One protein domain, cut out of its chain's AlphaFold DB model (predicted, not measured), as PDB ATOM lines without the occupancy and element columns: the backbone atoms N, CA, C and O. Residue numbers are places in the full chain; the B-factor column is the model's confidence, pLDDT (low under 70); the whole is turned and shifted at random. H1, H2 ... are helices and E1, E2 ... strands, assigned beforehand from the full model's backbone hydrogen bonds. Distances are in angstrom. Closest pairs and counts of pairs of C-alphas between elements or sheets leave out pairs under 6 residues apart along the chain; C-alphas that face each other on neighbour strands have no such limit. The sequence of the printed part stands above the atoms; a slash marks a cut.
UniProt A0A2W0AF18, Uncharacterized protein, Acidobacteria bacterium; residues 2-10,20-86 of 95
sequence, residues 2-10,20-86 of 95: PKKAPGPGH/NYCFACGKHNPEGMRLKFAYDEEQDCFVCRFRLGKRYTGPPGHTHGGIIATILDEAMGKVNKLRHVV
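This is residues 2 to 10 and 20 to 86 of the 95 residues of an uncharacterized protein of Acidobacteria bacterium (UniProt A0A2W0AF18). With little regular structure, a small two-stranded hairpin, E1 and E2, packs through E2 on the last part of one helix, H1, amid long loops. The loop of residues 49 to 64 runs from E2 to the beginning of H1. The printed 76 residues hold E1, E2 and H1 in that order, an antiparallel sheet E1 - E2 and a mixed class, with 23 residues in named elements. The whole is only just compact, close to loose, with a radius of gyration of the C-alphas of 13.5 A and spans of 38 by 26 by 25 A.

E1, residues 37 to 40, and E2, residues 45 to 48, form an antiparallel hairpin at 144 degrees with a tight link; N 38 and O 47 are 2.9 A apart, within hydrogen-bond range. The closest C-alphas of E2 and H1, residues 65 to 79, are those of Phe 46 and Lys 78, 6.8 A apart. In H1, 10 of 11 O i to N i+4 pairs are within hydrogen-bond range.

E1 begins at C-alpha 37 (-45.234, -16.923, -4.110). H1, 22.2 A long, ends at C-alpha 79 (-47.122, -6.853, -6.987).

Residues 11 to 19 are not printed; C-alphas 10 and 20 are 11.9 A apart. The link E2 to H1 is long. Residues 2 to 10 have pLDDT under 70.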
ATOM      1  N   PRO A   2     -54.207 -25.101   5.481       41.62
ATOM      2  CA  PRO A   2     -54.884 -25.022   4.192       41.62
ATOM      3  C   PRO A   2     -53.949 -24.377   3.160       41.62
ATOM      4  O   PRO A   2     -53.262 -23.396   3.444       41.62
ATOM      5  N   LYS A   3     -53.865 -24.963   1.963       40.31
ATOM      6  CA  LYS A   3     -53.077 -24.408   0.857       40.31
ATOM      7  C   LYS A   3     -53.827 -23.191   0.307       40.31
ATOM      8  O   LYS A   3     -54.853 -23.376  -0.340       40.31
ATOM      9  N   LYS A   4     -53.325 -21.972   0.558       45.34
ATOM     10  CA  LYS A   4     -53.818 -20.741  -0.091       45.34
ATOM     11  C   LYS A   4     -53.825 -20.945  -1.611       45.34
ATOM     12  O   LYS A   4     -52.842 -21.432  -2.181       45.34
ATOM     13  N   ALA A   5     -54.955 -20.638  -2.242       45.94
ATOM     14  CA  ALA A   5     -55.142 -20.804  -3.674       45.94
ATOM     15  C   ALA A   5     -54.131 -19.938  -4.451       45.94
ATOM     16  O   ALA A   5     -53.795 -18.836  -4.008       45.94
ATOM     17  N   PRO A   6     -53.614 -20.405  -5.600       51.56
ATOM     18  CA  PRO A   6     -52.797 -19.559  -6.454       51.56
ATOM     19  C   PRO A   6     -53.660 -18.395  -6.959       51.56
ATOM     20  O   PRO A   6     -54.630 -18.616  -7.679       51.56
ATOM     21  N   GLY A   7     -53.310 -17.168  -6.563       50.16
ATOM     22  CA  GLY A   7     -54.006 -15.961  -7.007       50.16
ATOM     23  C   GLY A   7     -54.013 -15.818  -8.539       50.16
ATOM     24  O   GLY A   7     -53.121 -16.361  -9.210       50.16
ATOM     25  N   PRO A   8     -55.003 -15.104  -9.105       49.50
ATOM     26  CA  PRO A   8     -55.163 -14.953 -10.547       49.50
ATOM     27  C   PRO A   8     -53.875 -14.434 -11.208       49.50
ATOM     28  O   PRO A   8     -53.172 -13.564 -10.691       49.50
ATOM     29  N   GLY A   9     -53.512 -15.036 -12.345       55.59
ATOM     30  CA  GLY A   9     -52.362 -14.614 -13.147       55.59
ATOM     31  C   GLY A   9     -52.567 -13.229 -13.770       55.59
ATOM     32  O   GLY A   9     -53.680 -12.711 -13.795       55.59
ATOM     33  N   HIS A  10     -51.494 -12.630 -14.301       56.78
ATOM     34  CA  HIS A  10     -51.620 -11.403 -15.091       56.78
ATOM     35  C   HIS A  10     -52.568 -11.647 -16.267       56.78
ATOM     36  O   HIS A  10     -52.471 -12.677 -16.938       56.78
ATOM     37  N   ASN A  20     -45.298 -21.445 -18.177       87.50
ATOM     38  CA  ASN A  20     -44.351 -20.487 -17.614       87.50
ATOM     39  C   ASN A  20     -42.954 -21.119 -17.458       87.50
ATOM     40  O   ASN A  20     -42.791 -22.031 -16.638       87.50
ATOM     41  N   TYR A  21     -41.987 -20.601 -18.219       93.75
ATOM     42  CA  TYR A  21     -40.566 -20.969 -18.195       93.75
ATOM     43  C   TYR A  21     -39.665 -19.901 -17.546       93.75
ATOM     44  O   TYR A  21     -38.445 -19.985 -17.668       93.75
ATOM     45  N   CYS A  22     -40.234 -18.918 -16.832       94.12
ATOM     46  CA  CYS A  22     -39.456 -17.944 -16.063       94.12
ATOM     47  C   CYS A  22     -38.400 -18.651 -15.201       94.12
ATOM     48  O   CYS A  22     -38.703 -19.640 -14.526       94.12
ATOM     49  N   PHE A  23     -37.170 -18.137 -15.218       96.81
ATOM     50  CA  PHE A  23     -36.069 -18.692 -14.440       96.81
ATOM     51  C   PHE A  23     -36.383 -18.721 -12.938       96.81
ATOM     52  O   PHE A  23     -36.158 -19.739 -12.287       96.81
ATOM     53  N   ALA A  24     -36.972 -17.657 -12.390       97.25
ATOM     54  CA  ALA A  24     -37.250 -17.569 -10.963       97.25
ATOM     55  C   ALA A  24     -38.523 -18.340 -10.561       97.25
ATOM     56  O   ALA A  24     -38.441 -19.269  -9.759       97.25
ATOM     57  N   CYS A  25     -39.700 -18.030 -11.122       95.75
ATOM     58  CA  CYS A  25     -40.976 -18.633 -10.684       95.75
ATOM     59  C   CYS A  25     -41.598 -19.683 -11.631       95.75
ATOM     60  O   CYS A  25     -42.664 -20.237 -11.337       95.75
ATOM     61  N   GLY A  26     -40.994 -19.950 -12.790       94.88
ATOM     62  CA  GLY A  26     -41.580 -20.801 -13.823       94.88
ATOM     63  C   GLY A  26     -41.604 -22.277 -13.439       94.88
ATOM     64  O   GLY A  26     -40.572 -22.940 -13.423       94.88
ATOM     65  N   LYS A  27     -42.797 -22.836 -13.194       93.94
ATOM     66  CA  LYS A  27     -42.954 -24.258 -12.821       93.94
ATOM     67  C   LYS A  27     -42.476 -25.249 -13.892       93.94
ATOM     68  O   LYS A  27     -42.231 -26.402 -13.560       93.94
ATOM     69  N   HIS A  28     -42.380 -24.817 -15.152       94.81
ATOM     70  CA  HIS A  28     -41.959 -25.666 -16.268       94.81
ATOM     71  C   HIS A  28     -40.482 -25.502 -16.621       94.81
ATOM     72  O   HIS A  28     -40.017 -26.213 -17.503       94.81
ATOM     73  N   ASN A  29     -39.749 -24.595 -15.965       96.12
ATOM     74  CA  ASN A  29     -38.319 -24.456 -16.198       96.12
ATOM     75  C   ASN A  29     -37.559 -25.509 -15.366       96.12
ATOM     76  O   ASN A  29     -37.525 -25.393 -14.132       96.12
ATOM     77  N   PRO A  30     -36.975 -26.552 -15.995       94.88
ATOM     78  CA  PRO A  30     -36.258 -27.587 -15.265       94.88
ATOM     79  C   PRO A  30     -35.034 -27.025 -14.530       94.88
ATOM     80  O   PRO A  30     -34.781 -27.427 -13.397       94.88
ATOM     81  N   GLU A  31     -34.381 -26.025 -15.118       95.25
ATOM     82  CA  GLU A  31     -33.169 -25.384 -14.605       95.25
ATOM     83  C   GLU A  31     -33.446 -24.137 -13.755       95.25
ATOM     84  O   GLU A  31     -32.513 -23.518 -13.234       95.25
ATOM     85  N   GLY A  32     -34.717 -23.764 -13.601       95.62
ATOM     86  CA  GLY A  32     -35.148 -22.607 -12.828       95.62
ATOM     87  C   GLY A  32     -35.202 -22.852 -11.317       95.62
ATOM     88  O   GLY A  32     -35.130 -23.976 -10.820       95.62
ATOM     89  N   MET A  33     -35.401 -21.769 -10.572       97.06
ATOM     90  CA  MET A  33     -35.538 -21.769  -9.114       97.06
ATOM     91  C   MET A  33     -36.910 -22.276  -8.652       97.06
ATOM     92  O   MET A  33     -37.043 -22.751  -7.525       97.06
ATOM     93  N   ARG A  34     -37.924 -22.193  -9.529       96.06
ATOM     94  CA  ARG A  34     -39.316 -22.624  -9.296       96.06
ATOM     95  C   ARG A  34     -39.909 -22.058  -7.992       96.06
ATOM     96  O   ARG A  34     -40.642 -22.753  -7.282       96.06
ATOM     97  N   LEU A  35     -39.592 -20.796  -7.692       97.00
ATOM     98  CA  LEU A  35     -40.083 -20.048  -6.535       97.00
ATOM     99  C   LEU A  35     -41.614 -20.007  -6.518       97.00
ATOM    100  O   LEU A  35     -42.267 -19.810  -7.548       97.00
ATOM    101  N   LYS A  36     -42.189 -20.171  -5.324       95.56
ATOM    102  CA  LYS A  36     -43.636 -20.209  -5.105       95.56
ATOM    103  C   LYS A  36     -44.043 -19.056  -4.203       95.56
ATOM    104  O   LYS A  36     -43.822 -19.100  -2.999       95.56
ATOM    105  N   PHE A  37     -44.669 -18.062  -4.814       95.56
ATOM    106  CA  PHE A  37     -45.234 -16.923  -4.110       95.56
ATOM    107  C   PHE A  37     -46.703 -17.183  -3.787       95.56
ATOM    108  O   PHE A  37     -47.465 -17.598  -4.664       95.56
ATOM    109  N   ALA A  38     -47.085 -16.912  -2.545       94.38
ATOM    110  CA  ALA A  38     -48.468 -16.824  -2.104       94.38
ATOM    111  C   ALA A  38     -48.769 -15.367  -1.744       94.38
ATOM    112  O   ALA A  38     -47.899 -14.683  -1.209       94.38
ATOM    113  N   TYR A  39     -49.974 -14.898  -2.060       94.44
ATOM    114  CA  TYR A  39     -50.428 -13.591  -1.596       94.44
ATOM    115  C   TYR A  39     -50.940 -13.726  -0.162       94.44
ATOM    116  O   TYR A  39     -51.721 -14.633   0.151       94.44
ATOM    117  N   ASP A  40     -50.446 -12.868   0.714       94.06
ATOM    118  CA  ASP A  40     -50.891 -12.747   2.082       94.06
ATOM    119  C   ASP A  40     -51.840 -11.560   2.225       94.06
ATOM    120  O   ASP A  40     -51.397 -10.422   2.301       94.06
ATOM    121  N   GLU A  41     -53.143 -11.841   2.228       91.44
ATOM    122  CA  GLU A  41     -54.199 -10.824   2.319       91.44
ATOM    123  C   GLU A  41     -54.139 -10.017   3.621       91.44
ATOM    124  O   GLU A  41     -54.410  -8.823   3.601       91.44
ATOM    125  N   GLU A  42     -53.740 -10.633   4.740       94.25
ATOM    126  CA  GLU A  42     -53.657  -9.938   6.033       94.25
ATOM    127  C   GLU A  42     -52.516  -8.915   6.066       94.25
ATOM    128  O   GLU A  42     -52.634  -7.871   6.701       94.25
ATOM    129  N   GLN A  43     -51.409  -9.210   5.378       92.50
ATOM    130  CA  GLN A  43     -50.224  -8.347   5.328       92.50
ATOM    131  C   GLN A  43     -50.115  -7.539   4.028       92.50
ATOM    132  O   GLN A  43     -49.111  -6.858   3.827       92.50
ATOM    133  N   ASP A  44     -51.102  -7.656   3.136       91.62
ATOM    134  CA  ASP A  44     -51.120  -7.081   1.786       91.62
ATOM    135  C   ASP A  44     -49.784  -7.244   1.027       91.62
ATOM    136  O   ASP A  44     -49.227  -6.306   0.452       91.62
ATOM    137  N   CYS A  45     -49.211  -8.452   1.046       93.12
ATOM    138  CA  CYS A  45     -47.904  -8.696   0.435       93.12
ATOM    139  C   CYS A  45     -47.788 -10.078  -0.212       93.12
ATOM    140  O   CYS A  45     -48.569 -10.990   0.043       93.12
ATOM    141  N   PHE A  46     -46.791 -10.267  -1.078       95.62
ATOM    142  CA  PHE A  46     -46.439 -11.597  -1.572       95.62
ATOM    143  C   PHE A  46     -45.307 -12.198  -0.747       95.62
ATOM    144  O   PHE A  46     -44.248 -11.596  -0.596       95.62
ATOM    145  N   VAL A  47     -45.492 -13.443  -0.310       96.00
ATOM    146  CA  VAL A  47     -44.504 -14.195   0.466       96.00
ATOM    147  C   VAL A  47     -44.029 -15.404  -0.330       96.00
ATOM    148  O   VAL A  47     -44.832 -16.181  -0.853       96.00
ATOM    149  N   CYS A  48     -42.713 -15.606  -0.390       96.69
ATOM    150  CA  CYS A  48     -42.100 -16.822  -0.919       96.69
ATOM    151  C   CYS A  48     -41.147 -17.416   0.115       96.69
ATOM    152  O   CYS A  48     -40.184 -16.778   0.528       96.69
ATOM    153  N   ARG A  49     -41.390 -18.672   0.498       96.81
ATOM    154  CA  ARG A  49     -40.471 -19.454   1.331       96.81
ATOM    155  C   ARG A  49     -39.685 -20.399   0.438       96.81
ATOM    156  O   ARG A  49     -40.276 -21.165  -0.323       96.81
ATOM    157  N   PHE A  50     -38.365 -20.350   0.529       96.31
ATOM    158  CA  PHE A  50     -37.482 -21.133  -0.325       96.31
ATOM    159  C   PHE A  50     -36.206 -21.529   0.416       96.31
ATOM    160  O   PHE A  50     -35.836 -20.934   1.424       96.31
ATOM    161  N   ARG A  51     -35.530 -22.550  -0.111       95.50
ATOM    162  CA  ARG A  51     -34.189 -22.959   0.305       95.50
ATOM    163  C   ARG A  51     -33.359 -23.158  -0.951       95.50
ATOM    164  O   ARG A  51     -33.763 -23.904  -1.842       95.50
ATOM    165  N   LEU A  52     -32.224 -22.477  -1.030       94.69
ATOM    166  CA  LEU A  52     -31.343 -22.554  -2.188       94.69
ATOM    167  C   LEU A  52     -30.401 -23.752  -2.060       94.69
ATOM    168  O   LEU A  52     -29.868 -24.037  -0.989       94.69
ATOM    169  N   GLY A  53     -30.229 -24.477  -3.164       93.19
ATOM    170  CA  GLY A  53     -29.223 -25.531  -3.276       93.19
ATOM    171  C   GLY A  53     -27.834 -24.968  -3.585       93.19
ATOM    172  O   GLY A  53     -27.697 -23.819  -4.002       93.19
ATOM    173  N   LYS A  54     -26.805 -25.817  -3.466       95.62
ATOM    174  CA  LYS A  54     -25.391 -25.460  -3.709       95.62
ATOM    175  C   LYS A  54     -25.110 -24.885  -5.108       95.62
ATOM    176  O   LYS A  54     -24.135 -24.174  -5.289       95.62
ATOM    177  N   ARG A  55     -25.975 -25.143  -6.098       95.56
ATOM    178  CA  ARG A  55     -25.848 -24.582  -7.459       95.56
ATOM    179  C   ARG A  55     -25.959 -23.051  -7.526       95.56
ATOM    180  O   ARG A  55     -25.644 -22.479  -8.558       95.56
ATOM    181  N   TYR A  56     -26.436 -22.405  -6.461       97.12
ATOM    182  CA  TYR A  56     -26.590 -20.948  -6.373       97.12
ATOM    183  C   TYR A  56     -25.517 -20.281  -5.502       97.12
ATOM    184  O   TYR A  56     -25.664 -19.118  -5.122       97.12
ATOM    185  N   THR A  57     -24.475 -21.022  -5.132       97.38
ATOM    186  CA  THR A  57     -23.375 -20.506  -4.319       97.38
ATOM    187  C   THR A  57     -22.631 -19.394  -5.057       97.38
ATOM    188  O   THR A  57     -22.388 -19.486  -6.257       97.38
ATOM    189  N   GLY A  58     -22.295 -18.334  -4.325       97.19
ATOM    190  CA  GLY A  58     -21.382 -17.286  -4.769       97.19
ATOM    191  C   GLY A  58     -20.089 -17.372  -3.965       97.19
ATOM    192  O   GLY A  58     -19.326 -18.313  -4.178       97.19
ATOM    193  N   PRO A  59     -19.840 -16.450  -3.017       96.94
ATOM    194  CA  PRO A  59     -18.726 -16.586  -2.087       96.94
ATOM    195  C   PRO A  59     -18.818 -17.881  -1.261       96.94
ATOM    196  O   PRO A  59     -19.918 -18.417  -1.074       96.94
ATOM    197  N   PRO A  60     -17.695 -18.371  -0.707       95.19
ATOM    198  CA  PRO A  60     -17.690 -19.549   0.154       95.19
ATOM    199  C   PRO A  60     -18.767 -19.477   1.248       95.19
ATOM    200  O   PRO A  60     -18.840 -18.520   2.018       95.19
ATOM    201  N   GLY A  61     -19.645 -20.483   1.282       93.75
ATOM    202  CA  GLY A  61     -20.740 -20.594   2.257       93.75
ATOM    203  C   GLY A  61     -21.979 -19.727   1.991       93.75
ATOM    204  O   GLY A  61     -22.963 -19.872   2.712       93.75
ATOM    205  N   HIS A  62     -21.982 -18.880   0.957       97.06
ATOM    206  CA  HIS A  62     -23.034 -17.885   0.724       97.06
ATOM    207  C   HIS A  62     -23.688 -18.022  -0.656       97.06
ATOM    208  O   HIS A  62     -23.152 -18.638  -1.578       97.06
ATOM    209  N   THR A  63     -24.878 -17.438  -0.803       97.44
ATOM    210  CA  THR A  63     -25.580 -17.351  -2.095       97.44
ATOM    211  C   THR A  63     -24.952 -16.259  -2.960       97.44
ATOM    212  O   THR A  63     -24.538 -15.222  -2.449       97.44
ATOM    213  N   HIS A  64     -24.901 -16.466  -4.275       98.12
ATOM    214  CA  HIS A  64     -24.438 -15.455  -5.223       98.12
ATOM    215  C   HIS A  64     -25.341 -14.213  -5.208       98.12
ATOM    216  O   HIS A  64     -26.562 -14.335  -5.318       98.12
ATOM    217  N   GLY A  65     -24.754 -13.012  -5.151       98.12
ATOM    218  CA  GLY A  65     -25.504 -11.749  -5.081       98.12
ATOM    219  C   GLY A  65     -26.516 -11.577  -6.220       98.12
ATOM    220  O   GLY A  65     -27.661 -11.213  -5.986       98.12
ATOM    221  N   GLY A  66     -26.158 -11.979  -7.444       98.19
ATOM    222  CA  GLY A  66     -27.088 -11.979  -8.585       98.19
ATOM    223  C   GLY A  66     -28.314 -12.894  -8.415       98.19
ATOM    224  O   GLY A  66     -29.382 -12.588  -8.936       98.19
ATOM    225  N   ILE A  67     -28.205 -13.985  -7.646       98.12
ATOM    226  CA  ILE A  67     -29.358 -14.844  -7.330       98.12
ATOM    227  C   ILE A  67     -30.261 -14.165  -6.301       98.12
ATOM    228  O   ILE A  67     -31.480 -14.228  -6.434       98.12
ATOM    229  N   ILE A  68     -29.678 -13.472  -5.318       97.88
ATOM    230  CA  ILE A  68     -30.433 -12.649  -4.364       97.88
ATOM    231  C   ILE A  68     -31.198 -11.559  -5.122       97.88
ATOM    232  O   ILE A  68     -32.418 -11.472  -4.992       97.88
ATOM    233  N   ALA A  69     -30.515 -10.809  -5.993       98.38
ATOM    234  CA  ALA A  69     -31.133  -9.788  -6.835       98.38
ATOM    235  C   ALA A  69     -32.259 -10.362  -7.714       98.38
ATOM    236  O   ALA A  69     -33.330  -9.774  -7.794       98.38
ATOM    237  N   THR A  70     -32.065 -11.551  -8.298       98.06
ATOM    238  CA  THR A  70     -33.099 -12.250  -9.085       98.06
ATOM    239  C   THR A  70     -34.345 -12.581  -8.253       98.06
ATOM    240  O   THR A  70     -35.469 -12.444  -8.733       98.06
ATOM    241  N   ILE A  71     -34.174 -13.033  -7.004       97.88
ATOM    242  CA  ILE A  71     -35.304 -13.324  -6.108       97.88
ATOM    243  C   ILE A  71     -36.060 -12.036  -5.768       97.88
ATOM    244  O   ILE A  71     -37.291 -12.042  -5.774       97.88
ATOM    245  N   LEU A  72     -35.329 -10.955  -5.471       97.56
ATOM    246  CA  LEU A  72     -35.908  -9.651  -5.150       97.56
ATOM    247  C   LEU A  72     -36.676  -9.072  -6.345       97.56
ATOM    248  O   LEU A  72     -37.814  -8.640  -6.176       97.56
ATOM    249  N   ASP A  73     -36.103  -9.139  -7.548       97.62
ATOM    250  CA  ASP A  73     -36.758  -8.729  -8.793       97.62
ATOM    251  C   ASP A  73     -38.082  -9.480  -9.012       97.62
ATOM    252  O   ASP A  73     -39.141  -8.871  -9.180       97.62
ATOM    253  N   GLU A  74     -38.063 -10.812  -8.892       96.94
ATOM    254  CA  GLU A  74     -39.271 -11.628  -9.044       96.94
ATOM    255  C   GLU A  74     -40.318 -11.324  -7.957       96.94
ATOM    256  O   GLU A  74     -41.516 -11.326  -8.253       96.94
ATOM    257  N   ALA A  75     -39.897 -11.048  -6.717       96.00
ATOM    258  CA  ALA A  75     -40.794 -10.676  -5.625       96.00
ATOM    259  C   ALA A  75     -41.496  -9.337  -5.894       96.00
ATOM    260  O   ALA A  75     -42.726  -9.270  -5.813       96.00
ATOM    261  N   MET A  76     -40.745  -8.305  -6.289       95.31
ATOM    262  CA  MET A  76     -41.298  -7.000  -6.671       95.31
ATOM    263  C   MET A  76     -42.252  -7.128  -7.865       95.31
ATOM    264  O   MET A  76     -43.357  -6.581  -7.852       95.31
ATOM    265  N   GLY A  77     -41.888  -7.947  -8.857       94.44
ATOM    266  CA  GLY A  77     -42.726  -8.232 -10.019       94.44
ATOM    267  C   GLY A  77     -44.082  -8.863  -9.679       94.44
ATOM    268  O   GLY A  77     -45.046  -8.665 -10.424       94.44
ATOM    269  N   LYS A  78     -44.226  -9.580  -8.549       93.94
ATOM    270  CA  LYS A  78     -45.528 -10.150  -8.144       93.94
ATOM    271  C   LYS A  78     -46.575  -9.094  -7.842       93.94
ATOM    272  O   LYS A  78     -47.745  -9.341  -8.133       93.94
ATOM    273  N   VAL A  79     -46.183  -7.929  -7.339       91.38
ATOM    274  CA  VAL A  79     -47.122  -6.853  -6.987       91.38
ATOM    275  C   VAL A  79     -47.873  -6.343  -8.224       91.38
ATOM    276  O   VAL A  79     -49.064  -6.042  -8.142       91.38
ATOM    277  N   ASN A  80     -47.249  -6.389  -9.406       91.19
ATOM    278  CA  ASN A  80     -47.898  -6.045 -10.678       91.19
ATOM    279  C   ASN A  80     -49.151  -6.898 -10.965       91.19
ATOM    280  O   ASN A  80     -50.048  -6.454 -11.686       91.19
ATOM    281  N   LYS A  81     -49.261  -8.106 -10.381       86.75
ATOM    282  CA  LYS A  81     -50.458  -8.958 -10.510       86.75
ATOM    283  C   LYS A  81     -51.692  -8.316  -9.904       86.75
ATOM    284  O   LYS A  81     -52.754  -8.402 -10.510       86.75
ATOM    285  N   LEU A  82     -51.536  -7.650  -8.759       87.38
ATOM    286  CA  LEU A  82     -52.630  -6.982  -8.046       87.38
ATOM    287  C   LEU A  82     -53.197  -5.809  -8.852       87.38
ATOM    288  O   LEU A  82     -54.335  -5.408  -8.656       87.38
ATOM    289  N   ARG A  83     -52.392  -5.254  -9.765       85.25
ATOM    290  CA  ARG A  83     -52.776  -4.153 -10.655       85.25
ATOM    291  C   ARG A  83     -53.169  -4.620 -12.057       85.25
ATOM    292  O   ARG A  83     -53.482  -3.792 -12.901       85.25
ATOM    293  N   HIS A  84     -53.135  -5.929 -12.322       84.38
ATOM    294  CA  HIS A  84     -53.386  -6.516 -13.641       84.38
ATOM    295  C   HIS A  84     -52.515  -5.943 -14.773       84.38
ATOM    296  O   HIS A  84     -52.920  -5.963 -15.934       84.38
ATOM    297  N   VAL A  85     -51.301  -5.483 -14.454       86.56
ATOM    298  CA  VAL A  85     -50.353  -4.951 -15.440       86.56
ATOM    299  C   VAL A  85     -49.243  -5.950 -15.733       86.56
ATOM    300  O   VAL A  85     -48.871  -6.765 -14.886       86.56
ATOM    301  N   VAL A  86     -48.711  -5.881 -16.951       86.62
ATOM    302  CA  VAL A  86     -47.451  -6.519 -17.336       86.62
ATOM    303  C   VAL A  86     -46.430  -5.400 -17.455       86.62
ATOM    304  O   VAL A  86     -46.624  -4.478 -18.242       86.62
TER     305      VAL A  86